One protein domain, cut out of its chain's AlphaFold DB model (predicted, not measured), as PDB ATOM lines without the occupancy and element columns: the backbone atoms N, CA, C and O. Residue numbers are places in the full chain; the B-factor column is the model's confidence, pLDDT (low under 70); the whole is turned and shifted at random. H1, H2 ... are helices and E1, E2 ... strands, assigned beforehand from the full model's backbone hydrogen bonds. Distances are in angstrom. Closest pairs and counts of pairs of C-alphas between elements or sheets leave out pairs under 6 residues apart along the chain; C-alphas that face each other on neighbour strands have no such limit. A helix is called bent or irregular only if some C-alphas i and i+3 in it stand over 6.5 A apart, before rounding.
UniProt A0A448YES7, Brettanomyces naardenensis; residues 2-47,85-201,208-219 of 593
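Overview. This is residues 2 to 47, 85 to 201 and 208 to 219 of the 593 residues of a protein of Brettanomyces naardenensis (UniProt A0A448YES7). A long helical hairpin, H5 and H6, is crossed near the H5 start by H2, which lies in the middle of the model with H1 side by side with it. H3 crosses H6 toward the end of that helix, H7 runs beside H5, and a small strand hairpin, E1 and E2, follows H1 at the edge of the whole. The printed part has 175 residues with seven named helices and two named strands, in the order H1 E1 E2 H2 H3 H4 H5 H6 H7; the one sheet, E1 - E2, is antiparallel, and the class is mostly helix. The whole is compact, with a radius of gyration of the C-alphas of 17.4 A and spans of 52 by 45 by 35 A.

Along the chain. Residues 2 to 14 hold no named element. H1 is residues 15 to 27, beginning at C-alpha 15 (157.631, 172.895, 200.356). E1 is residues 28 to 33 and E2 residues 38 to 43. H2, residues 87 to 108, is 30.1 A long; it has a kink of 31 degrees near residue 102 and is irregular, with C-alphas 103 and 106 7.6 A apart. H3 is residues 115 to 127 and H4 residues 129 to 133. H5, residues 135 to 157, is 32.5 A long, and H6, residues 166 to 197, is 46.4 A long. H7, residues 210 to 219, ends at C-alpha 219 (176.409, 157.802, 222.693).

Arrangement. H2 is the hub, touching four helices. It touches H1 at a shallow tilt of 9 degrees, opposite ways; the closest C-alphas, Leu 26 and Leu 93, are 5.6 A apart. With residues 98 to 102 alone it touches H6 at a steep tilt of 67 degrees, C-alphas 102 and 181 closest at 5.5 A. With residues 87 to 94 alone it touches H5, C-alphas 91 and 138 closest at 7.0 A. H2 and H3, a helical hairpin, only just touch, with 3 pairs of C-alphas within 8 A, the closest being 108 and 117 at 7.7 A. H5 and H6 touch at a shallow tilt of 30 degrees, C-alphas 149 and 179 closest at 5.6 A. H6, with residues 185 to 193 alone, touches H3, C-alphas 122 and 189 closest at 4.6 A. H5, with residues 143 to 150 alone, touches H7, C-alphas 147 and 213 closest at 6.2 A. H4 is close to H2 but not clearly touching, C-alphas 90 and 130 closest at 7.0 A. In the hairpin of E1 and E2, N 31 and O 40 are within hydrogen-bond range at 2.8 A. Every O i to N i+4 pair is within range in H1, H3, H4, H5, H6 and H7, and 16 of 18 in H2.

Size, cuts and confidence. The C-alphas of Pro 47 and Ser 163 are the two farthest apart, 54.0 A. Residues 48 to 84 are not printed, a gap of 14.9 A between C-alphas 47 and 85, nor are residues 202 to 207, a gap of 10.9 A between C-alphas 201 and 208. Of the links that are printed whole, none is long. The mean pLDDT of the printed part is 87.4; residues 2 to 9, 45 to 47 and 110 to 113 are under 70.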
ATOM      1  N   ALA A   2     184.441 185.660 201.985       40.28
ATOM      2  CA  ALA A   2     183.196 185.007 201.596       40.28
ATOM      3  C   ALA A   2     182.257 184.976 202.813       40.28
ATOM      4  O   ALA A   2     182.676 184.563 203.891       40.28
ATOM      5  N   GLN A   3     181.017 185.434 202.650       39.91
ATOM      6  CA  GLN A   3     179.956 185.301 203.650       39.91
ATOM      7  C   GLN A   3     178.872 184.401 203.063       39.91
ATOM      8  O   GLN A   3     178.573 184.485 201.872       39.91
ATOM      9  N   ALA A   4     178.318 183.511 203.885       45.12
ATOM     10  CA  ALA A   4     177.127 182.765 203.503       45.12
ATOM     11  C   ALA A   4     175.990 183.755 203.206       45.12
ATOM     12  O   ALA A   4     175.879 184.783 203.874       45.12
ATOM     13  N   VAL A   5     175.155 183.448 202.212       48.69
ATOM     14  CA  VAL A   5     173.887 184.157 202.027       48.69
ATOM     15  C   VAL A   5     173.051 183.864 203.273       48.69
ATOM     16  O   VAL A   5     172.636 182.724 203.477       48.69
ATOM     17  N   GLU A   6     172.867 184.856 204.145       50.81
ATOM     18  CA  GLU A   6     171.883 184.767 205.223       50.81
ATOM     19  C   GLU A   6     170.503 184.736 204.567       50.81
ATOM     20  O   GLU A   6     169.994 185.748 204.089       50.81
ATOM     21  N   VAL A   7     169.923 183.541 204.474       55.78
ATOM     22  CA  VAL A   7     168.527 183.387 204.075       55.78
ATOM     23  C   VAL A   7     167.692 183.870 205.256       55.78
ATOM     24  O   VAL A   7     167.688 183.234 206.311       55.78
ATOM     25  N   SER A   8     167.031 185.018 205.099       59.72
ATOM     26  CA  SER A   8     166.085 185.540 206.087       59.72
ATOM     27  C   SER A   8     165.049 184.470 206.438       59.72
ATOM     28  O   SER A   8     164.524 183.803 205.547       59.72
ATOM     29  N   TYR A   9     164.765 184.295 207.730       69.50
ATOM     30  CA  TYR A   9     163.783 183.318 208.199       69.50
ATOM     31  C   TYR A   9     162.370 183.692 207.712       69.50
ATOM     32  O   TYR A   9     161.860 184.758 208.056       69.50
ATOM     33  N   GLU A  10     161.748 182.821 206.916       80.38
ATOM     34  CA  GLU A  10     160.371 182.943 206.425       80.38
ATOM     35  C   GLU A  10     159.436 182.126 207.345       80.38
ATOM     36  O   GLU A  10     159.592 180.919 207.504       80.38
ATOM     37  N   SER A  11     158.462 182.767 207.996       70.81
ATOM     38  CA  SER A  11     157.647 182.131 209.050       70.81
ATOM     39  C   SER A  11     156.602 181.117 208.564       70.81
ATOM     40  O   SER A  11     156.118 180.352 209.387       70.81
ATOM     41  N   ASN A  12     156.258 181.111 207.271       80.62
ATOM     42  CA  ASN A  12     155.269 180.209 206.662       80.62
ATOM     43  C   ASN A  12     155.805 179.670 205.328       80.62
ATOM     44  O   ASN A  12     155.301 180.012 204.253       80.62
ATOM     45  N   ILE A  13     156.882 178.890 205.383       89.50
ATOM     46  CA  ILE A  13     157.521 178.382 204.169       89.50
ATOM     47  C   ILE A  13     156.704 177.241 203.545       89.50
ATOM     48  O   ILE A  13     156.291 176.305 204.223       89.50
ATOM     49  N   THR A  14     156.483 177.287 202.229       90.12
ATOM     50  CA  THR A  14     155.888 176.157 201.496       90.12
ATOM     51  C   THR A  14     156.973 175.160 201.069       90.12
ATOM     52  O   THR A  14     158.111 175.576 200.821       90.12
ATOM     53  N   PRO A  15     156.660 173.862 200.879       89.50
ATOM     54  CA  PRO A  15     157.631 172.895 200.356       89.50
ATOM     55  C   PRO A  15     158.269 173.340 199.030       89.50
ATOM     56  O   PRO A  15     159.471 173.194 198.821       89.50
ATOM     57  N   GLN A  16     157.481 173.959 198.146       90.88
ATOM     58  CA  GLN A  16     157.958 174.510 196.873       90.88
ATOM     59  C   GLN A  16     158.982 175.634 197.088       90.88
ATOM     60  O   GLN A  16     160.044 175.635 196.459       90.88
ATOM     61  N   ARG A  17     158.691 176.561 198.010       92.12
ATOM     62  CA  ARG A  17     159.589 177.667 198.355       92.12
ATOM     63  C   ARG A  17     160.884 177.169 198.994       92.12
ATOM     64  O   ARG A  17     161.957 177.648 198.633       92.12
ATOM     65  N   PHE A  18     160.809 176.163 199.864       93.56
ATOM     66  CA  PHE A  18     161.987 175.514 200.440       93.56
ATOM     67  C   PHE A  18     162.923 174.954 199.365       93.56
ATOM     68  O   PHE A  18     164.119 175.248 199.376       93.56
ATOM     69  N   TRP A  19     162.393 174.205 198.394       93.44
ATOM     70  CA  TRP A  19     163.211 173.645 197.316       93.44
ATOM     71  C   TRP A  19     163.775 174.709 196.371       93.44
ATOM     72  O   TRP A  19     164.873 174.531 195.838       93.44
ATOM     73  N   GLN A  20     163.074 175.832 196.188       90.56
ATOM     74  CA  GLN A  20     163.619 176.991 195.485       90.56
ATOM     75  C   GLN A  20     164.824 177.575 196.238       90.56
ATOM     76  O   GLN A  20     165.883 177.740 195.637       90.56
ATOM     77  N   LEU A  21     164.697 177.818 197.547       90.25
ATOM     78  CA  LEU A  21     165.794 178.327 198.376       90.25
ATOM     79  C   LEU A  21     166.978 177.355 198.408       90.25
ATOM     80  O   LEU A  21     168.119 177.778 198.253       90.25
ATOM     81  N   ALA A  22     166.723 176.051 198.540       91.12
ATOM     82  CA  ALA A  22     167.754 175.016 198.485       91.12
ATOM     83  C   ALA A  22     168.533 175.050 197.161       91.12
ATOM     84  O   ALA A  22     169.762 174.940 197.150       91.12
ATOM     85  N   ARG A  23     167.822 175.239 196.043       87.69
ATOM     86  CA  ARG A  23     168.421 175.379 194.714       87.69
ATOM     87  C   ARG A  23     169.247 176.655 194.608       87.69
ATOM     88  O   ARG A  23     170.400 176.596 194.191       87.69
ATOM     89  N   GLU A  24     168.682 177.798 194.976       85.25
ATOM     90  CA  GLU A  24     169.385 179.082 194.936       85.25
ATOM     91  C   GLU A  24     170.668 179.014 195.765       85.25
ATOM     92  O   GLU A  24     171.736 179.373 195.273       85.25
ATOM     93  N   LEU A  25     170.582 178.442 196.964       86.00
ATOM     94  CA  LEU A  25     171.686 178.299 197.899       86.00
ATOM     95  C   LEU A  25     172.794 177.386 197.372       86.00
ATOM     96  O   LEU A  25     173.955 177.768 197.454       86.00
ATOM     97  N   LEU A  26     172.484 176.209 196.819       85.50
ATOM     98  CA  LEU A  26     173.525 175.293 196.328       85.50
ATOM     99  C   LEU A  26     174.194 175.785 195.039       85.50
ATOM    100  O   LEU A  26     175.349 175.449 194.788       85.50
ATOM    101  N   TYR A  27     173.512 176.573 194.211       82.69
ATOM    102  CA  TYR A  27     174.041 177.004 192.910       82.69
ATOM    103  C   TYR A  27     174.543 178.452 192.893       82.69
ATOM    104  O   TYR A  27     175.077 178.896 191.874       82.69
ATOM    105  N   THR A  28     174.448 179.169 194.015       78.31
ATOM    106  CA  THR A  28     174.795 180.591 194.101       78.31
ATOM    107  C   THR A  28     175.626 180.873 195.347       78.31
ATOM    108  O   THR A  28     175.202 180.587 196.462       78.31
ATOM    109  N   LYS A  29     176.804 181.486 195.182       73.94
ATOM    110  CA  LYS A  29     177.634 181.952 196.302       73.94
ATOM    111  C   LYS A  29     177.885 183.455 196.214       73.94
ATOM    112  O   LYS A  29     178.312 183.954 195.173       73.94
ATOM    113  N   LEU A  30     177.649 184.157 197.321       71.06
ATOM    114  CA  LEU A  30     177.895 185.590 197.456       71.06
ATOM    115  C   LEU A  30     179.313 185.843 197.982       71.06
ATOM    116  O   LEU A  30     179.783 185.205 198.925       71.06
ATOM    117  N   TYR A  31     179.997 186.799 197.376       72.00
ATOM    118  CA  TYR A  31     181.340 187.224 197.731       72.00
ATOM    119  C   TYR A  31     181.340 188.697 198.089       72.00
ATOM    120  O   TYR A  31     180.733 189.495 197.386       72.00
ATOM    121  N   TYR A  32     182.064 189.066 199.146       73.19
ATOM    122  CA  TYR A  32     182.368 190.463 199.430       73.19
ATOM    123  C   TYR A  32     183.774 190.798 198.937       73.19
ATOM    124  O   TYR A  32     184.774 190.302 199.486       73.19
ATOM    125  N   ASP A  33     183.838 191.645 197.911       74.94
ATOM    126  CA  ASP A  33     185.080 192.232 197.429       74.94
ATOM    127  C   ASP A  33     185.490 193.373 198.365       74.94
ATOM    128  O   ASP A  33     184.854 194.425 198.428       74.94
ATOM    129  N   VAL A  34     186.575 193.146 199.106       74.75
ATOM    130  CA  VAL A  34     187.117 194.102 200.080       74.75
ATOM    131  C   VAL A  34     187.692 195.338 199.381       74.75
ATOM    132  O   VAL A  34     187.659 196.427 199.952       74.75
ATOM    133  N   SER A  35     188.175 195.185 198.147       75.62
ATOM    134  CA  SER A  35     188.804 196.258 197.370       75.62
ATOM    135  C   SER A  35     187.757 197.257 196.893       75.62
ATOM    136  O   SER A  35     187.920 198.463 197.054       75.62
ATOM    137  N   ASN A  36     186.640 196.743 196.375       81.19
ATOM    138  CA  ASN A  36     185.558 197.555 195.818       81.19
ATOM    139  C   ASN A  36     184.395 197.792 196.795       81.19
ATOM    140  O   ASN A  36     183.445 198.495 196.455       81.19
ATOM    141  N   LYS A  37     184.451 197.208 198.002       78.50
ATOM    142  CA  LYS A  37     183.390 197.217 199.027       78.50
ATOM    143  C   LYS A  37     182.009 196.801 198.497       78.50
ATOM    144  O   LYS A  37     180.988 197.240 199.026       78.50
ATOM    145  N   LYS A  38     181.970 195.966 197.457       76.94
ATOM    146  CA  LYS A  38     180.747 195.502 196.789       76.94
ATOM    147  C   LYS A  38     180.601 193.994 196.931       76.94
ATOM    148  O   LYS A  38     181.590 193.266 197.002       76.94
ATOM    149  N   TYR A  39     179.353 193.541 196.948       74.38
ATOM    150  CA  TYR A  39     179.049 192.124 196.833       74.38
ATOM    151  C   TYR A  39     178.986 191.722 195.358       74.38
ATOM    152  O   TYR A  39     178.456 192.473 194.540       74.38
ATOM    153  N   PHE A  40     179.506 190.546 195.024       77.00
ATOM    154  CA  PHE A  40     179.315 189.917 193.719       77.00
ATOM    155  C   PHE A  40     178.918 188.454 193.893       77.00
ATOM    156  O   PHE A  40     179.176 187.841 194.929       77.00
ATOM    157  N   THR A  41     178.284 187.889 192.873       75.94
ATOM    158  CA  THR A  41     177.698 186.554 192.944       75.94
ATOM    159  C   THR A  41     178.386 185.623 191.959       75.94
ATOM    160  O   THR A  41     178.430 185.907 190.766       75.94
ATOM    161  N   LYS A  42     178.880 184.482 192.443       74.94
ATOM    162  CA  LYS A  42     179.341 183.374 191.600       74.94
ATOM    163  C   LYS A  42     178.199 182.372 191.445       74.94
ATOM    164  O   LYS A  42     177.669 181.892 192.450       74.94
ATOM    165  N   ARG A  43     177.823 182.057 190.204       75.06
ATOM    166  CA  ARG A  43     176.822 181.029 189.877       75.06
ATOM    167  C   ARG A  43     177.510 179.770 189.352       75.06
ATOM    168  O   ARG A  43     178.455 179.865 188.573       75.06
ATOM    169  N   PHE A  44     177.042 178.600 189.775       73.44
ATOM    170  CA  PHE A  44     177.538 177.303 189.307       73.44
ATOM    171  C   PHE A  44     176.615 176.729 188.216       73.44
ATOM    172  O   PHE A  44     175.403 176.940 188.261       73.44
ATOM    173  N   LYS A  45     177.178 176.009 187.228       63.75
ATOM    174  CA  LYS A  45     176.434 175.462 186.071       63.75
ATOM    175  C   LYS A  45     175.299 174.524 186.517       63.75
ATOM    176  O   LYS A  45     175.522 173.587 187.285       63.75
ATOM    177  N   TYR A  46     174.106 174.781 185.990       56.91
ATOM    178  CA  TYR A  46     172.890 173.991 186.174       56.91
ATOM    179  C   TYR A  46     172.928 172.725 185.290       56.91
ATOM    180  O   TYR A  46     173.384 172.822 184.149       56.91
ATOM    181  N   PRO A  47     172.481 171.540 185.748       50.78
ATOM    182  CA  PRO A  47     172.108 170.472 184.819       50.78
ATOM    183  C   PRO A  47     170.826 170.899 184.085       50.78
ATOM    184  O   PRO A  47     169.900 171.313 184.773       50.78
ATOM    185  N   CYS A  85     184.308 174.267 191.531       79.38
ATOM    186  CA  CYS A  85     183.906 174.604 192.894       79.38
ATOM    187  C   CYS A  85     185.014 174.178 193.869       79.38
ATOM    188  O   CYS A  85     185.339 172.992 193.934       79.38
ATOM    189  N   SER A  86     185.611 175.127 194.593       86.19
ATOM    190  CA  SER A  86     186.696 174.827 195.539       86.19
ATOM    191  C   SER A  86     186.186 174.141 196.815       86.19
ATOM    192  O   SER A  86     185.007 174.231 197.155       86.19
ATOM    193  N   GLU A  87     187.083 173.508 197.582       88.31
ATOM    194  CA  GLU A  87     186.740 172.910 198.885       88.31
ATOM    195  C   GLU A  87     186.122 173.929 199.867       88.31
ATOM    196  O   GLU A  87     185.194 173.617 200.614       88.31
ATOM    197  N   GLU A  88     186.603 175.173 199.863       86.88
ATOM    198  CA  GLU A  88     186.044 176.240 200.701       86.88
ATOM    199  C   GLU A  88     184.652 176.666 200.212       86.88
ATOM    200  O   GLU A  88     183.760 176.944 201.015       86.88
ATOM    201  N   GLU A  89     184.447 176.686 198.893       87.69
ATOM    202  CA  GLU A  89     183.147 176.945 198.277       87.69
ATOM    203  C   GLU A  89     182.120 175.893 198.659       87.69
ATOM    204  O   GLU A  89     181.099 176.251 199.249       87.69
ATOM    205  N   ILE A  90     182.414 174.617 198.414       90.44
ATOM    206  CA  ILE A  90     181.486 173.534 198.733       90.44
ATOM    207  C   ILE A  90     181.238 173.420 200.238       90.44
ATOM    208  O   ILE A  90     180.115 173.137 200.638       90.44
ATOM    209  N   ASN A  91     182.227 173.721 201.088       91.69
ATOM    210  CA  ASN A  91     182.020 173.757 202.536       91.69
ATOM    211  C   ASN A  91     180.988 174.819 202.939       91.69
ATOM    212  O   ASN A  91     180.112 174.534 203.749       91.69
ATOM    213  N   THR A  92     181.071 176.033 202.374       89.94
ATOM    214  CA  THR A  92     180.063 177.076 202.631       89.94
ATOM    215  C   THR A  92     178.680 176.606 202.183       89.94
ATOM    216  O   THR A  92     177.739 176.689 202.962       89.94
ATOM    217  N   LEU A  93     178.570 176.075 200.962       90.88
ATOM    218  CA  LEU A  93     177.296 175.625 200.391       90.88
ATOM    219  C   LEU A  93     176.673 174.490 201.213       90.88
ATOM    220  O   LEU A  93     175.482 174.527 201.506       90.88
ATOM    221  N   LEU A  94     177.485 173.516 201.630       93.69
ATOM    222  CA  LEU A  94     177.051 172.391 202.454       93.69
ATOM    223  C   LEU A  94     176.522 172.863 203.810       93.69
ATOM    224  O   LEU A  94     175.423 172.481 204.198       93.69
ATOM    225  N   VAL A  95     177.271 173.712 204.518       92.50
ATOM    226  CA  VAL A  95     176.838 174.237 205.823       92.50
ATOM    227  C   VAL A  95     175.566 175.064 205.669       92.50
ATOM    228  O   VAL A  95     174.619 174.859 206.419       92.50
ATOM    229  N   SER A  96     175.502 175.944 204.671       91.69
ATOM    230  CA  SER A  96     174.306 176.738 204.388       91.69
ATOM    231  C   SER A  96     173.091 175.851 204.079       91.69
ATOM    232  O   SER A  96     172.000 176.140 204.562       91.69
ATOM    233  N   TYR A  97     173.275 174.745 203.352       95.31
ATOM    234  CA  TYR A  97     172.203 173.799 203.048       95.31
ATOM    235  C   TYR A  97     171.705 173.082 204.305       95.31
ATOM    236  O   TYR A  97     170.503 173.034 204.551       95.31
ATOM    237  N   LEU A  98     172.619 172.586 205.143       96.00
ATOM    238  CA  LEU A  98     172.265 171.953 206.415       96.00
ATOM    239  C   LEU A  98     171.537 172.932 207.350       96.00
ATOM    240  O   LEU A  98     170.553 172.557 207.984       96.00
ATOM    241  N   THR A  99     171.979 174.192 207.406       94.19
ATOM    242  CA  THR A  99     171.316 175.244 208.191       94.19
ATOM    243  C   THR A  99     169.914 175.539 207.662       94.19
ATOM    244  O   THR A  99     168.984 175.669 208.453       94.19
ATOM    245  N   LEU A 100     169.732 175.595 206.337       94.25
ATOM    246  CA  LEU A 100     168.414 175.771 205.722       94.25
ATOM    247  C   LEU A 100     167.455 174.648 206.146       94.25
ATOM    248  O   LEU A 100     166.336 174.929 206.569       94.25
ATOM    249  N   VAL A 101     167.904 173.391 206.076       94.69
ATOM    250  CA  VAL A 101     167.111 172.228 206.508       94.69
ATOM    251  C   VAL A 101     166.761 172.339 207.993       94.69
ATOM    252  O   VAL A 101     165.594 172.218 208.350       94.69
ATOM    253  N   SER A 102     167.743 172.633 208.852       93.25
ATOM    254  CA  SER A 102     167.537 172.771 210.300       93.25
ATOM    255  C   SER A 102     166.544 173.881 210.670       93.25
ATOM    256  O   SER A 102     165.830 173.768 211.666       93.25
ATOM    257  N   ASN A 103     166.493 174.968 209.899       92.19
ATOM    258  CA  ASN A 103     165.600 176.092 210.184       92.19
ATOM    259  C   ASN A 103     164.139 175.795 209.829       92.19
ATOM    260  O   ASN A 103     163.243 176.333 210.473       92.19
ATOM    261  N   TYR A 104     163.897 174.955 208.818       92.38
ATOM    262  CA  TYR A 104     162.561 174.767 208.244       92.38
ATOM    263  C   TYR A 104     161.980 173.360 208.412       92.38
ATOM    264  O   TYR A 104     160.800 173.173 208.126       92.38
ATOM    265  N   CYS A 105     162.750 172.380 208.899       91.62
ATOM    266  CA  CYS A 105     162.271 171.001 209.031       91.62
ATOM    267  C   CYS A 105     160.990 170.885 209.869       91.62
ATOM    268  O   CYS A 105     160.086 170.156 209.479       91.62
ATOM    269  N   ASP A 106     160.861 171.637 210.963       89.44
ATOM    270  CA  ASP A 106     159.690 171.541 211.846       89.44
ATOM    271  C   ASP A 106     158.415 172.103 211.202       89.44
ATOM    272  O   ASP A 106     157.325 171.633 211.502       89.44
ATOM    273  N   GLN A 107     158.542 173.097 210.311       89.44
ATOM    274  CA  GLN A 107     157.404 173.659 209.570       89.44
ATOM    275  C   GLN A 107     156.973 172.755 208.408       89.44
ATOM    276  O   GLN A 107     155.816 172.775 208.001       89.44
ATOM    277  N   LEU A 108     157.922 172.006 207.841       88.50
ATOM    278  CA  LEU A 108     157.734 171.209 206.627       88.50
ATOM    279  C   LEU A 108     157.415 169.740 206.902       88.50
ATOM    280  O   LEU A 108     157.162 168.998 205.958       88.50
ATOM    281  N   THR A 109     157.453 169.312 208.163       84.69
ATOM    282  CA  THR A 109     157.190 167.927 208.550       84.69
ATOM    283  C   THR A 109     156.086 167.871 209.591       84.69
ATOM    284  O   THR A 109     156.116 168.595 210.587       84.69
ATOM    285  N   ASP A 110     155.133 166.961 209.404       68.38
ATOM    286  CA  ASP A 110     154.102 166.724 210.405       68.38
ATOM    287  C   ASP A 110     154.771 166.244 211.701       68.38
ATOM    288  O   ASP A 110     155.408 165.186 211.757       68.38
ATOM    289  N   SER A 111     154.666 167.049 212.761       62.69
ATOM    290  CA  SER A 111     155.252 166.800 214.088       62.69
ATOM    291  C   SER A 111     156.784 166.652 214.145       62.69
ATOM    292  O   SER A 111     157.304 166.087 215.108       62.69
ATOM    293  N   GLY A 112     157.530 167.130 213.140       60.34
ATOM    294  CA  GLY A 112     158.991 167.004 213.144       60.34
ATOM    295  C   GLY A 112     159.496 165.601 212.799       60.34
ATOM    296  O   GLY A 112     160.686 165.336 212.948       60.34
ATOM    297  N   LYS A 113     158.621 164.657 212.419       65.75
ATOM    298  CA  LYS A 113     158.949 163.220 212.352       65.75
ATOM    299  C   LYS A 113     158.891 162.602 210.966       65.75
ATOM    300  O   LYS A 113     159.384 161.489 210.840       65.75
ATOM    301  N   ASP A 114     158.413 163.315 209.955       80.25
ATOM    302  CA  ASP A 114     158.288 162.777 208.600       80.25
ATOM    303  C   ASP A 114     159.649 162.303 208.031       80.25
ATOM    304  O   ASP A 114     160.547 163.125 207.815       80.25
ATOM    305  N   PRO A 115     159.855 160.986 207.823       86.75
ATOM    306  CA  PRO A 115     161.081 160.462 207.232       86.75
ATOM    307  C   PRO A 115     161.214 160.827 205.747       86.75
ATOM    308  O   PRO A 115     162.341 160.966 205.266       86.75
ATOM    309  N   GLU A 116     160.103 161.040 205.033       91.00
ATOM    310  CA  GLU A 116     160.098 161.301 203.591       91.00
ATOM    311  C   GLU A 116     160.796 162.626 203.261       91.00
ATOM    312  O   GLU A 116     161.637 162.690 202.358       91.00
ATOM    313  N   PHE A 117     160.536 163.680 204.043       93.25
ATOM    314  CA  PHE A 117     161.231 164.959 203.903       93.25
ATOM    315  C   PHE A 117     162.759 164.813 203.976       93.25
ATOM    316  O   PHE A 117     163.476 165.302 203.098       93.25
ATOM    317  N   PHE A 118     163.279 164.121 204.994       94.62
ATOM    318  CA  PHE A 118     164.727 163.966 205.166       94.62
ATOM    319  C   PHE A 118     165.343 163.023 204.128       94.62
ATOM    320  O   PHE A 118     166.476 163.244 203.686       94.62
ATOM    321  N   GLU A 119     164.595 162.013 203.685       94.69
ATOM    322  CA  GLU A 119     164.992 161.182 202.557       94.69
ATOM    323  C   GLU A 119     165.161 162.039 201.293       94.69
ATOM    324  O   GLU A 119     166.204 161.970 200.636       94.69
ATOM    325  N   ASN A 120     164.204 162.921 200.995       94.94
ATOM    326  CA  ASN A 120     164.265 163.831 199.852       94.94
ATOM    327  C   ASN A 120     165.412 164.846 199.973       94.94
ATOM    328  O   ASN A 120     166.134 165.070 198.999       94.94
ATOM    329  N   VAL A 121     165.647 165.405 201.167       95.81
ATOM    330  CA  VAL A 121     166.815 166.258 201.472       95.81
ATOM    331  C   VAL A 121     168.119 165.527 201.153       95.81
ATOM    332  O   VAL A 121     168.987 166.061 200.457       95.81
ATOM    333  N   SER A 122     168.248 164.273 201.590       96.94
ATOM    334  CA  SER A 122     169.438 163.475 201.302       96.94
ATOM    335  C   SER A 122     169.607 163.210 199.799       96.94
ATOM    336  O   SER A 122     170.678 163.461 199.248       96.94
ATOM    337  N   LYS A 123     168.547 162.797 199.092       95.75
ATOM    338  CA  LYS A 123     168.586 162.551 197.640       95.75
ATOM    339  C   LYS A 123     168.991 163.806 196.869       95.75
ATOM    340  O   LYS A 123     169.801 163.723 195.946       95.75
ATOM    341  N   TYR A 124     168.481 164.967 197.274       95.56
ATOM    342  CA  TYR A 124     168.768 166.236 196.616       95.56
ATOM    343  C   TYR A 124     170.252 166.616 196.693       95.56
ATOM    344  O   TYR A 124     170.859 166.932 195.667       95.56
ATOM    345  N   ILE A 125     170.868 166.539 197.880       95.69
ATOM    346  CA  ILE A 125     172.293 166.870 198.026       95.69
ATOM    347  C   ILE A 125     173.198 165.820 197.365       95.69
ATOM    348  O   ILE A 125     174.218 166.185 196.784       95.69
ATOM    349  N   LEU A 126     172.815 164.539 197.359       94.81
ATOM    350  CA  LEU A 126     173.558 163.489 196.650       94.81
ATOM    351  C   LEU A 126     173.521 163.670 195.122       94.81
ATOM    352  O   LEU A 126     174.502 163.360 194.443       94.81
ATOM    353  N   ALA A 127     172.421 164.195 194.574       93.19
ATOM    354  CA  ALA A 127     172.295 164.498 193.149       93.19
ATOM    355  C   ALA A 127     173.105 165.739 192.722       93.19
ATOM    356  O   ALA A 127     173.394 165.924 191.537       93.19
ATOM    357  N   TYR A 128     173.504 166.590 193.670       91.31
ATOM    358  CA  TYR A 128     174.220 167.825 193.378       91.31
ATOM    359  C   TYR A 128     175.649 167.561 192.864       91.31
ATOM    360  O   TYR A 128     176.491 166.972 193.543       91.31
ATOM    361  N   LYS A 129     175.958 168.050 191.652       89.69
ATOM    362  CA  LYS A 129     177.228 167.775 190.948       89.69
ATOM    363  C   LYS A 129     178.470 168.125 191.772       89.69
ATOM    364  O   LYS A 129     179.394 167.319 191.846       89.69
ATOM    365  N   ASN A 130     178.499 169.299 192.406       88.94
ATOM    366  CA  ASN A 130     179.674 169.717 193.177       88.94
ATOM    367  C   ASN A 130     179.822 168.935 194.490       88.94
ATOM    368  O   ASN A 130     180.949 168.773 194.952       88.94
ATOM    369  N   TYR A 131     178.724 168.407 195.055       92.56
ATOM    370  CA  TYR A 131     178.801 167.452 196.161       92.56
ATOM    371  C   TYR A 131     179.454 166.152 195.690       92.56
ATOM    372  O   TYR A 131     180.414 165.718 196.311       92.56
ATOM    373  N   ARG A 132     179.008 165.574 194.563       90.94
ATOM    374  CA  ARG A 132     179.584 164.330 194.016       90.94
ATOM    375  C   ARG A 132     181.079 164.454 193.720       90.94
ATOM    376  O   ARG A 132     181.843 163.567 194.076       90.94
ATOM    377  N   LEU A 133     181.504 165.570 193.122       91.31
ATOM    378  CA  LEU A 133     182.921 165.834 192.838       91.31
ATOM    379  C   LEU A 133     183.776 165.983 194.108       91.31
ATOM    380  O   LEU A 133     184.966 165.697 194.073       91.31
ATOM    381  N   ASN A 134     183.175 166.411 195.223       92.81
ATOM    382  CA  ASN A 134     183.854 166.648 196.498       92.81
ATOM    383  C   ASN A 134     183.329 165.729 197.619       92.81
ATOM    384  O   ASN A 134     183.385 166.090 198.794       92.81
ATOM    385  N   GLN A 135     182.800 164.546 197.288       93.56
ATOM    386  CA  GLN A 135     182.011 163.727 198.218       93.56
ATOM    387  C   GLN A 135     182.803 163.363 199.479       93.56
ATOM    388  O   GLN A 135     182.338 163.580 200.596       93.56
ATOM    389  N   THR A 136     184.038 162.887 199.309       95.31
ATOM    390  CA  THR A 136     184.956 162.556 200.407       95.31
ATOM    391  C   THR A 136     185.199 163.751 201.331       95.31
ATOM    392  O   THR A 136     185.184 163.616 202.557       95.31
ATOM    393  N   PHE A 137     185.386 164.943 200.756       95.38
ATOM    394  CA  PHE A 137     185.560 166.175 201.518       95.38
ATOM    395  C   PHE A 137     184.294 166.523 202.312       95.38
ATOM    396  O   PHE A 137     184.384 166.807 203.509       95.38
ATOM    397  N   CYS A 138     183.123 166.460 201.672       96.81
ATOM    398  CA  CYS A 138     181.834 166.731 202.301       96.81
ATOM    399  C   CYS A 138     181.558 165.769 203.462       96.81
ATOM    400  O   CYS A 138     181.197 166.223 204.547       96.81
ATOM    401  N   ILE A 139     181.796 164.465 203.278       97.00
ATOM    402  CA  ILE A 139     181.648 163.454 204.335       97.00
ATOM    403  C   ILE A 139     182.561 163.790 205.514       97.00
ATOM    404  O   ILE A 139     182.081 163.913 206.637       97.00
ATOM    405  N   ARG A 140     183.853 164.055 205.275       97.12
ATOM    406  CA  ARG A 140     184.795 164.463 206.334       97.12
ATOM    407  C   ARG A 140     184.307 165.693 207.108       97.12
ATOM    408  O   ARG A 140     184.455 165.755 208.330       97.12
ATOM    409  N   LYS A 141     183.743 166.689 206.416       97.00
ATOM    410  CA  LYS A 141     183.195 167.899 207.049       97.00
ATOM    411  C   LYS A 141     181.938 167.615 207.862       97.00
ATOM    412  O   LYS A 141     181.846 168.118 208.978       97.00
ATOM    413  N   MET A 142     181.039 166.768 207.369       98.25
ATOM    414  CA  MET A 142     179.872 166.317 208.130       98.25
ATOM    415  C   MET A 142     180.278 165.541 209.386       98.25
ATOM    416  O   MET A 142     179.764 165.834 210.458       98.25
ATOM    417  N   LEU A 143     181.259 164.635 209.302       98.06
ATOM    418  CA  LEU A 143     181.797 163.923 210.471       98.06
ATOM    419  C   LEU A 143     182.408 164.886 211.503       98.06
ATOM    420  O   LEU A 143     182.192 164.738 212.703       98.06
ATOM    421  N   SER A 144     183.131 165.909 211.038       96.94
ATOM    422  CA  SER A 144     183.695 166.947 211.916       96.94
ATOM    423  C   SER A 144     182.601 167.771 212.603       96.94
ATOM    424  O   SER A 144     182.726 168.095 213.783       96.94
ATOM    425  N   LEU A 145     181.531 168.102 211.872       97.38
ATOM    426  CA  LEU A 145     180.372 168.803 212.418       97.38
ATOM    427  C   LEU A 145     179.656 167.938 213.461       97.38
ATOM    428  O   LEU A 145     179.407 168.428 214.552       97.38
ATOM    429  N   LEU A 146     179.433 166.649 213.190       98.12
ATOM    430  CA  LEU A 146     178.854 165.716 214.164       98.12
ATOM    431  C   LEU A 146     179.668 165.643 215.456       98.12
ATOM    432  O   LEU A 146     179.095 165.726 216.539       98.12
ATOM    433  N   ALA A 147     180.995 165.537 215.355       96.94
ATOM    434  CA  ALA A 147     181.865 165.517 216.529       96.94
ATOM    435  C   ALA A 147     181.723 166.798 217.373       96.94
ATOM    436  O   ALA A 147     181.649 166.725 218.599       96.94
ATOM    437  N   TYR A 148     181.636 167.965 216.724       96.56
ATOM    438  CA  TYR A 148     181.384 169.237 217.404       96.56
ATOM    439  C   TYR A 148     179.995 169.276 218.057       96.56
ATOM    440  O   TYR A 148     179.872 169.616 219.231       96.56
ATOM    441  N   THR A 149     178.957 168.905 217.308       96.38
ATOM    442  CA  THR A 149     177.555 168.924 217.734       96.38
ATOM    443  C   THR A 149     177.323 168.026 218.951       96.38
ATOM    444  O   THR A 149     176.744 168.465 219.942       96.38
ATOM    445  N   VAL A 150     177.851 166.801 218.925       96.31
ATOM    446  CA  VAL A 150     177.778 165.864 220.054       96.31
ATOM    447  C   VAL A 150     178.559 166.381 221.262       96.31
ATOM    448  O   VAL A 150     178.043 166.355 222.374       96.31
ATOM    449  N   GLY A 151     179.772 166.910 221.059       96.00
ATOM    450  CA  GLY A 151     180.553 167.497 222.151       96.00
ATOM    451  C   GLY A 151     179.857 168.702 222.795       96.00
ATOM    452  O   GLY A 151     179.884 168.857 224.014       96.00
ATOM    453  N   SER A 152     179.181 169.529 221.992       95.31
ATOM    454  CA  SER A 152     178.366 170.646 222.480       95.31
ATOM    455  C   SER A 152     177.173 170.161 223.305       95.31
ATOM    456  O   SER A 152     176.888 170.745 224.348       95.31
ATOM    457  N   ASN A 153     176.485 169.104 222.868       95.12
ATOM    458  CA  ASN A 153     175.376 168.518 223.620       95.12
ATOM    459  C   ASN A 153     175.843 167.906 224.943       95.12
ATOM    460  O   ASN A 153     175.217 168.149 225.971       95.12
ATOM    461  N   GLU A 154     176.956 167.169 224.943       92.88
ATOM    462  CA  GLU A 154     177.536 166.585 226.158       92.88
ATOM    463  C   GLU A 154     177.886 167.669 227.190       92.88
ATOM    464  O   GLU A 154     177.551 167.534 228.369       92.88
ATOM    465  N   GLN A 155     178.487 168.779 226.747       92.12
ATOM    466  CA  GLN A 155     178.766 169.929 227.608       92.12
ATOM    467  C   GLN A 155     177.481 170.550 228.156       92.12
ATOM    468  O   GLN A 155     177.375 170.727 229.365       92.12
ATOM    469  N   ASN A 156     176.499 170.824 227.293       91.88
ATOM    470  CA  ASN A 156     175.226 171.433 227.677       91.88
ATOM    471  C   ASN A 156     174.432 170.569 228.671       91.88
ATOM    472  O   ASN A 156     173.881 171.095 229.634       91.88
ATOM    473  N   MET A 157     174.408 169.249 228.472       88.38
ATOM    474  CA  MET A 157     173.711 168.293 229.343       88.38
ATOM    475  C   MET A 157     174.431 168.040 230.673       88.38
ATOM    476  O   MET A 157     173.824 167.523 231.606       88.38
ATOM    477  N   SER A 158     175.717 168.386 230.771       88.19
ATOM    478  CA  SER A 158     176.487 168.281 232.018       88.19
ATOM    479  C   SER A 158     176.279 169.476 232.954       88.19
ATOM    480  O   SER A 158     176.792 169.476 234.072       88.19
ATOM    481  N   LEU A 159     175.574 170.513 232.496       87.38
ATOM    482  CA  LEU A 159     175.289 171.701 233.286       87.38
ATOM    483  C   LEU A 159     174.094 171.477 234.225       87.38
ATOM    484  O   LEU A 159     173.153 170.773 233.872       87.38
ATOM    485  N   ASP A 160     174.098 172.125 235.394       83.19
ATOM    486  CA  ASP A 160     172.967 172.093 236.330       83.19
ATOM    487  C   ASP A 160     171.848 173.047 235.861       83.19
ATOM    488  O   ASP A 160     172.045 174.269 235.906       83.19
ATOM    489  N   PRO A 161     170.672 172.543 235.435       76.19
ATOM    490  CA  PRO A 161     169.593 173.378 234.911       76.19
ATOM    491  C   PRO A 161     169.085 174.411 235.922       76.19
ATOM    492  O   PRO A 161     168.652 175.496 235.521       76.19
ATOM    493  N   GLU A 162     169.139 174.092 237.219       78.75
ATOM    494  CA  GLU A 162     168.632 174.954 238.291       78.75
ATOM    495  C   GLU A 162     169.595 176.082 238.663       78.75
ATOM    496  O   GLU A 162     169.201 177.046 239.316       78.75
ATOM    497  N   SER A 163     170.836 176.018 238.178       84.44
ATOM    498  CA  SER A 163     171.833 177.072 238.378       84.44
ATOM    499  C   SER A 163     171.667 178.273 237.436       84.44
ATOM    500  O   SER A 163     172.315 179.305 237.634       84.44
ATOM    501  N   PHE A 164     170.806 178.166 236.416       85.31
ATOM    502  CA  PHE A 164     170.668 179.170 235.361       85.31
ATOM    503  C   PHE A 164     169.417 180.028 235.473       85.31
ATOM    504  O   PHE A 164     168.350 179.571 235.886       85.31
ATOM    505  N   ASP A 165     169.536 181.261 234.976       89.62
ATOM    506  CA  ASP A 165     168.366 182.069 234.669       89.62
ATOM    507  C   ASP A 165     167.526 181.432 233.532       89.62
ATOM    508  O   ASP A 165     168.039 180.636 232.729       89.62
ATOM    509  N   PRO A 166     166.222 181.761 233.436       89.88
ATOM    510  CA  PRO A 166     165.342 181.169 232.429       89.88
ATOM    511  C   PRO A 166     165.793 181.404 230.979       89.88
ATOM    512  O   PRO A 166     165.587 180.538 230.133       89.88
ATOM    513  N   GLN A 167     166.435 182.540 230.684       89.69
ATOM    514  CA  GLN A 167     166.858 182.889 229.321       89.69
ATOM    515  C   GLN A 167     168.055 182.054 228.862       89.69
ATOM    516  O   GLN A 167     168.156 181.668 227.698       89.69
ATOM    517  N   LEU A 168     169.002 181.797 229.761       88.81
ATOM    518  CA  LEU A 168     170.148 180.947 229.495       88.81
ATOM    519  C   LEU A 168     169.708 179.488 229.371       88.81
ATOM    520  O   LEU A 168     170.162 178.805 228.456       88.81
ATOM    521  N   ARG A 169     168.764 179.046 230.212       88.44
ATOM    522  CA  ARG A 169     168.139 177.720 230.102       88.44
ATOM    523  C   ARG A 169     167.489 177.518 228.729       88.44
ATOM    524  O   ARG A 169     167.750 176.512 228.077       88.44
ATOM    525  N   GLU A 170     166.712 178.494 228.260       90.00
ATOM    526  CA  GLU A 170     166.086 178.466 226.931       90.00
ATOM    527  C   GLU A 170     167.125 178.386 225.802       90.00
ATOM    528  O   GLU A 170     167.001 177.555 224.907       90.00
ATOM    529  N   LYS A 171     168.211 179.169 225.876       90.69
ATOM    530  CA  LYS A 171     169.301 179.103 224.884       90.69
ATOM    531  C   LYS A 171     170.002 177.748 224.850       90.69
ATOM    532  O   LYS A 171     170.377 177.291 223.773       90.69
ATOM    533  N   VAL A 172     170.208 177.121 226.009       90.69
ATOM    534  CA  VAL A 172     170.813 175.784 226.095       90.69
ATOM    535  C   VAL A 172     169.897 174.747 225.444       90.69
ATOM    536  O   VAL A 172     170.365 173.961 224.622       90.69
ATOM    537  N   ILE A 173     168.594 174.792 225.741       89.62
ATOM    538  CA  ILE A 173     167.591 173.913 225.121       89.62
ATOM    539  C   ILE A 173     167.573 174.114 223.601       89.62
ATOM    540  O   ILE A 173     167.752 173.151 222.860       89.62
ATOM    541  N   GLN A 174     167.480 175.360 223.133       91.12
ATOM    542  CA  GLN A 174     167.475 175.686 221.707       91.12
ATOM    543  C   GLN A 174     168.759 175.223 220.999       91.12
ATOM    544  O   GLN A 174     168.720 174.764 219.853       91.12
ATOM    545  N   SER A 175     169.911 175.317 221.672       93.75
ATOM    546  CA  SER A 175     171.179 174.798 221.156       93.75
ATOM    547  C   SER A 175     171.137 173.282 220.976       93.75
ATOM    548  O   SER A 175     171.593 172.798 219.944       93.75
ATOM    549  N   ILE A 176     170.604 172.538 221.951       92.44
ATOM    550  CA  ILE A 176     170.465 171.078 221.867       92.44
ATOM    551  C   ILE A 176     169.491 170.707 220.746       92.44
ATOM    552  O   ILE A 176     169.820 169.876 219.908       92.44
ATOM    553  N   GLU A 177     168.331 171.356 220.665       91.50
ATOM    554  CA  GLU A 177     167.339 171.097 219.612       91.50
ATOM    555  C   GLU A 177     167.911 171.334 218.209       91.50
ATOM    556  O   GLU A 177     167.744 170.508 217.312       91.50
ATOM    557  N   THR A 178     168.648 172.430 218.024       92.88
ATOM    558  CA  THR A 178     169.330 172.730 216.756       92.88
ATOM    559  C   THR A 178     170.373 171.660 216.423       92.88
ATOM    560  O   THR A 178     170.458 171.182 215.291       92.88
ATOM    561  N   ASN A 179     171.147 171.234 217.421       95.69
ATOM    562  CA  ASN A 179     172.141 170.175 217.283       95.69
ATOM    563  C   ASN A 179     171.506 168.832 216.878       95.69
ATOM    564  O   ASN A 179     172.004 168.163 215.971       95.69
ATOM    565  N   GLU A 180     170.376 168.461 217.481       94.31
ATOM    566  CA  GLU A 180     169.637 167.239 217.148       94.31
ATOM    567  C   GLU A 180     169.106 167.248 215.704       94.31
ATOM    568  O   GLU A 180     169.165 166.226 215.012       94.31
ATOM    569  N   LYS A 181     168.674 168.407 215.190       94.00
ATOM    570  CA  LYS A 181     168.265 168.565 213.780       94.00
ATOM    571  C   LYS A 181     169.426 168.364 212.808       94.00
ATOM    572  O   LYS A 181     169.259 167.701 211.777       94.00
ATOM    573  N   PHE A 182     170.611 168.885 213.134       96.31
ATOM    574  CA  PHE A 182     171.823 168.620 212.354       96.31
ATOM    575  C   PHE A 182     172.192 167.137 212.374       96.31
ATOM    576  O   PHE A 182     172.436 166.568 211.309       96.31
ATOM    577  N   ILE A 183     172.177 166.498 213.552       97.25
ATOM    578  CA  ILE A 183     172.448 165.059 213.698       97.25
ATOM    579  C   ILE A 183     171.508 164.259 212.803       97.25
ATOM    580  O   ILE A 183     171.979 163.459 211.992       97.25
ATOM    581  N   ARG A 184     170.199 164.515 212.878       95.62
ATOM    582  CA  ARG A 184     169.208 163.822 212.052       95.62
ATOM    583  C   ARG A 184     169.477 164.006 210.561       95.62
ATOM    584  O   ARG A 184     169.556 163.024 209.825       95.62
ATOM    585  N   THR A 185     169.642 165.251 210.117       96.81
ATOM    586  CA  THR A 185     169.841 165.581 208.697       96.81
ATOM    587  C   THR A 185     171.088 164.899 208.140       96.81
ATOM    588  O   THR A 185     171.038 164.258 207.089       96.81
ATOM    589  N   ILE A 186     172.204 164.979 208.867       98.38
ATOM    590  CA  ILE A 186     173.453 164.331 208.466       98.38
ATOM    591  C   ILE A 186     173.295 162.806 208.465       98.38
ATOM    592  O   ILE A 186     173.805 162.157 207.558       98.38
ATOM    593  N   GLY A 187     172.548 162.232 209.411       97.94
ATOM    594  CA  GLY A 187     172.309 160.789 209.484       97.94
ATOM    595  C   GLY A 187     171.636 160.252 208.226       97.94
ATOM    596  O   GLY A 187     172.088 159.258 207.659       97.94
ATOM    597  N   TRP A 188     170.619 160.963 207.733       97.69
ATOM    598  CA  TRP A 188     169.976 160.664 206.452       97.69
ATOM    599  C   TRP A 188     170.938 160.774 205.270       97.69
ATOM    600  O   TRP A 188     170.981 159.883 204.426       97.69
ATOM    601  N   ILE A 189     171.754 161.830 205.220       98.12
ATOM    602  CA  ILE A 189     172.743 162.000 204.150       98.12
ATOM    603  C   ILE A 189     173.751 160.846 204.162       98.12
ATOM    604  O   ILE A 189     173.972 160.224 203.125       98.12
ATOM    605  N   LEU A 190     174.351 160.523 205.310       98.25
ATOM    606  CA  LEU A 190     175.333 159.441 205.430       98.25
ATOM    607  C   LEU A 190     174.728 158.084 205.054       98.25
ATOM    608  O   LEU A 190     175.336 157.340 204.288       98.25
ATOM    609  N   TYR A 191     173.510 157.791 205.514       97.38
ATOM    610  CA  TYR A 191     172.829 156.543 205.176       97.38
ATOM    611  C   TYR A 191     172.515 156.432 203.681       97.38
ATOM    612  O   TYR A 191     172.754 155.388 203.073       97.38
ATOM    613  N   SER A 192     172.085 157.522 203.044       96.94
ATOM    614  CA  SER A 192     171.886 157.560 201.592       96.94
ATOM    615  C   SER A 192     173.198 157.414 200.809       96.94
ATOM    616  O   SER A 192     173.210 156.774 199.754       96.94
ATOM    617  N   ASN A 193     174.325 157.939 201.318       96.44
ATOM    618  CA  ASN A 193     175.644 157.713 200.705       96.44
ATOM    619  C   ASN A 193     176.051 156.236 200.792       96.44
ATOM    620  O   ASN A 193     176.530 155.698 199.792       96.44
ATOM    621  N   TYR A 194     175.823 155.584 201.940       96.06
ATOM    622  CA  TYR A 194     176.055 154.147 202.108       96.06
ATOM    623  C   TYR A 194     175.197 153.325 201.143       96.06
ATOM    624  O   TYR A 194     175.732 152.501 200.413       96.06
ATOM    625  N   LYS A 195     173.890 153.606 201.042       94.69
ATOM    626  CA  LYS A 195     173.011 152.923 200.074       94.69
ATOM    627  C   LYS A 195     173.471 153.076 198.622       94.69
ATOM    628  O   LYS A 195     173.251 152.171 197.825       94.69
ATOM    629  N   SER A 196     174.077 154.212 198.280       92.75
ATOM    630  CA  SER A 196     174.494 154.510 196.903       92.75
ATOM    631  C   SER A 196     175.887 153.982 196.557       92.75
ATOM    632  O   SER A 196     176.120 153.629 195.406       92.75
ATOM    633  N   SER A 197     176.812 153.953 197.523       91.25
ATOM    634  CA  SER A 197     178.245 153.693 197.273       91.25
ATOM    635  C   SER A 197     178.780 152.456 198.006       91.25
ATOM    636  O   SER A 197     179.887 152.017 197.720       91.25
ATOM    637  N   GLY A 198     178.014 151.886 198.944       89.88
ATOM    638  CA  GLY A 198     178.333 150.652 199.660       89.88
ATOM    639  C   GLY A 198     179.752 150.649 200.256       89.88
ATOM    640  O   GLY A 198     180.036 151.512 201.093       89.88
ATOM    641  N   PRO A 199     180.639 149.725 199.833       89.69
ATOM    642  CA  PRO A 199     182.008 149.606 200.351       89.69
ATOM    643  C   PRO A 199     182.850 150.885 200.232       89.69
ATOM    644  O   PRO A 199     183.494 151.276 201.202       89.69
ATOM    645  N   ASP A 200     182.772 151.608 199.108       91.56
ATOM    646  CA  ASP A 200     183.570 152.828 198.888       91.56
ATOM    647  C   ASP A 200     183.269 153.903 199.947       91.56
ATOM    648  O   ASP A 200     184.136 154.676 200.364       91.56
ATOM    649  N   PHE A 201     182.017 153.961 200.412       94.50
ATOM    650  CA  PHE A 201     181.631 154.864 201.491       94.50
ATOM    651  C   PHE A 201     182.212 154.422 202.839       94.50
ATOM    652  O   PHE A 201     182.649 155.272 203.619       94.50
ATOM    653  N   TYR A 208     188.599 158.536 207.800       96.12
ATOM    654  CA  TYR A 208     188.331 159.756 208.561       96.12
ATOM    655  C   TYR A 208     187.677 159.502 209.917       96.12
ATOM    656  O   TYR A 208     186.961 160.380 210.402       96.12
ATOM    657  N   ARG A 209     187.945 158.352 210.552       95.44
ATOM    658  CA  ARG A 209     187.443 158.052 211.907       95.44
ATOM    659  C   ARG A 209     185.915 158.114 212.019       95.44
ATOM    660  O   ARG A 209     185.334 158.537 213.019       95.44
ATOM    661  N   GLY A 210     185.249 157.743 210.933       96.44
ATOM    662  CA  GLY A 210     183.807 157.836 210.769       96.44
ATOM    663  C   GLY A 210     183.054 156.871 211.674       96.44
ATOM    664  O   GLY A 210     182.016 157.249 212.206       96.44
ATOM    665  N   ILE A 211     183.591 155.673 211.918       96.12
ATOM    666  CA  ILE A 211     182.977 154.698 212.833       96.12
ATOM    667  C   ILE A 211     183.003 155.231 214.272       96.12
ATOM    668  O   ILE A 211     181.977 155.202 214.953       96.12
ATOM    669  N   GLU A 212     184.123 155.812 214.715       96.62
ATOM    670  CA  GLU A 212     184.223 156.458 216.033       96.62
ATOM    671  C   GLU A 212     183.248 157.642 216.152       96.62
ATOM    672  O   GLU A 212     182.589 157.801 217.181       96.62
ATOM    673  N   ALA A 213     183.102 158.450 215.094       97.25
ATOM    674  CA  ALA A 213     182.140 159.551 215.059       97.25
ATOM    675  C   ALA A 213     180.682 159.057 215.135       97.25
ATOM    676  O   ALA A 213     179.893 159.611 215.899       97.25
ATOM    677  N   ILE A 214     180.328 157.989 214.410       97.75
ATOM    678  CA  ILE A 214     179.005 157.346 214.495       97.75
ATOM    679  C   ILE A 214     178.764 156.820 215.916       97.75
ATOM    680  O   ILE A 214     177.702 157.063 216.488       97.75
ATOM    681  N   CYS A 215     179.753 156.169 216.533       97.25
ATOM    682  CA  CYS A 215     179.653 155.700 217.917       97.25
ATOM    683  C   CYS A 215     179.475 156.856 218.912       97.25
ATOM    684  O   CYS A 215     178.700 156.735 219.862       97.25
ATOM    685  N   ALA A 216     180.142 157.993 218.695       97.00
ATOM    686  CA  ALA A 216     179.956 159.192 219.507       97.00
ATOM    687  C   ALA A 216     178.529 159.751 219.378       97.00
ATOM    688  O   ALA A 216     177.905 160.060 220.393       97.00
ATOM    689  N   VAL A 217     177.974 159.805 218.163       98.00
ATOM    690  CA  VAL A 217     176.570 160.192 217.922       98.00
ATOM    691  C   VAL A 217     175.606 159.238 218.629       98.00
ATOM    692  O   VAL A 217     174.699 159.679 219.328       98.00
ATOM    693  N   LEU A 218     175.825 157.928 218.533       97.06
ATOM    694  CA  LEU A 218     175.008 156.938 219.238       97.06
ATOM    695  C   LEU A 218     175.146 157.031 220.764       97.06
ATOM    696  O   LEU A 218     174.204 156.741 221.496       97.06
ATOM    697  N   HIS A 219     176.287 157.487 221.276       95.00
ATOM    698  CA  HIS A 219     176.409 157.802 222.693       95.00
ATOM    699  C   HIS A 219     175.652 159.079 223.087       95.00
ATOM    700  O   HIS A 219     175.071 159.119 224.170       95.00
TER     701      HIS A 219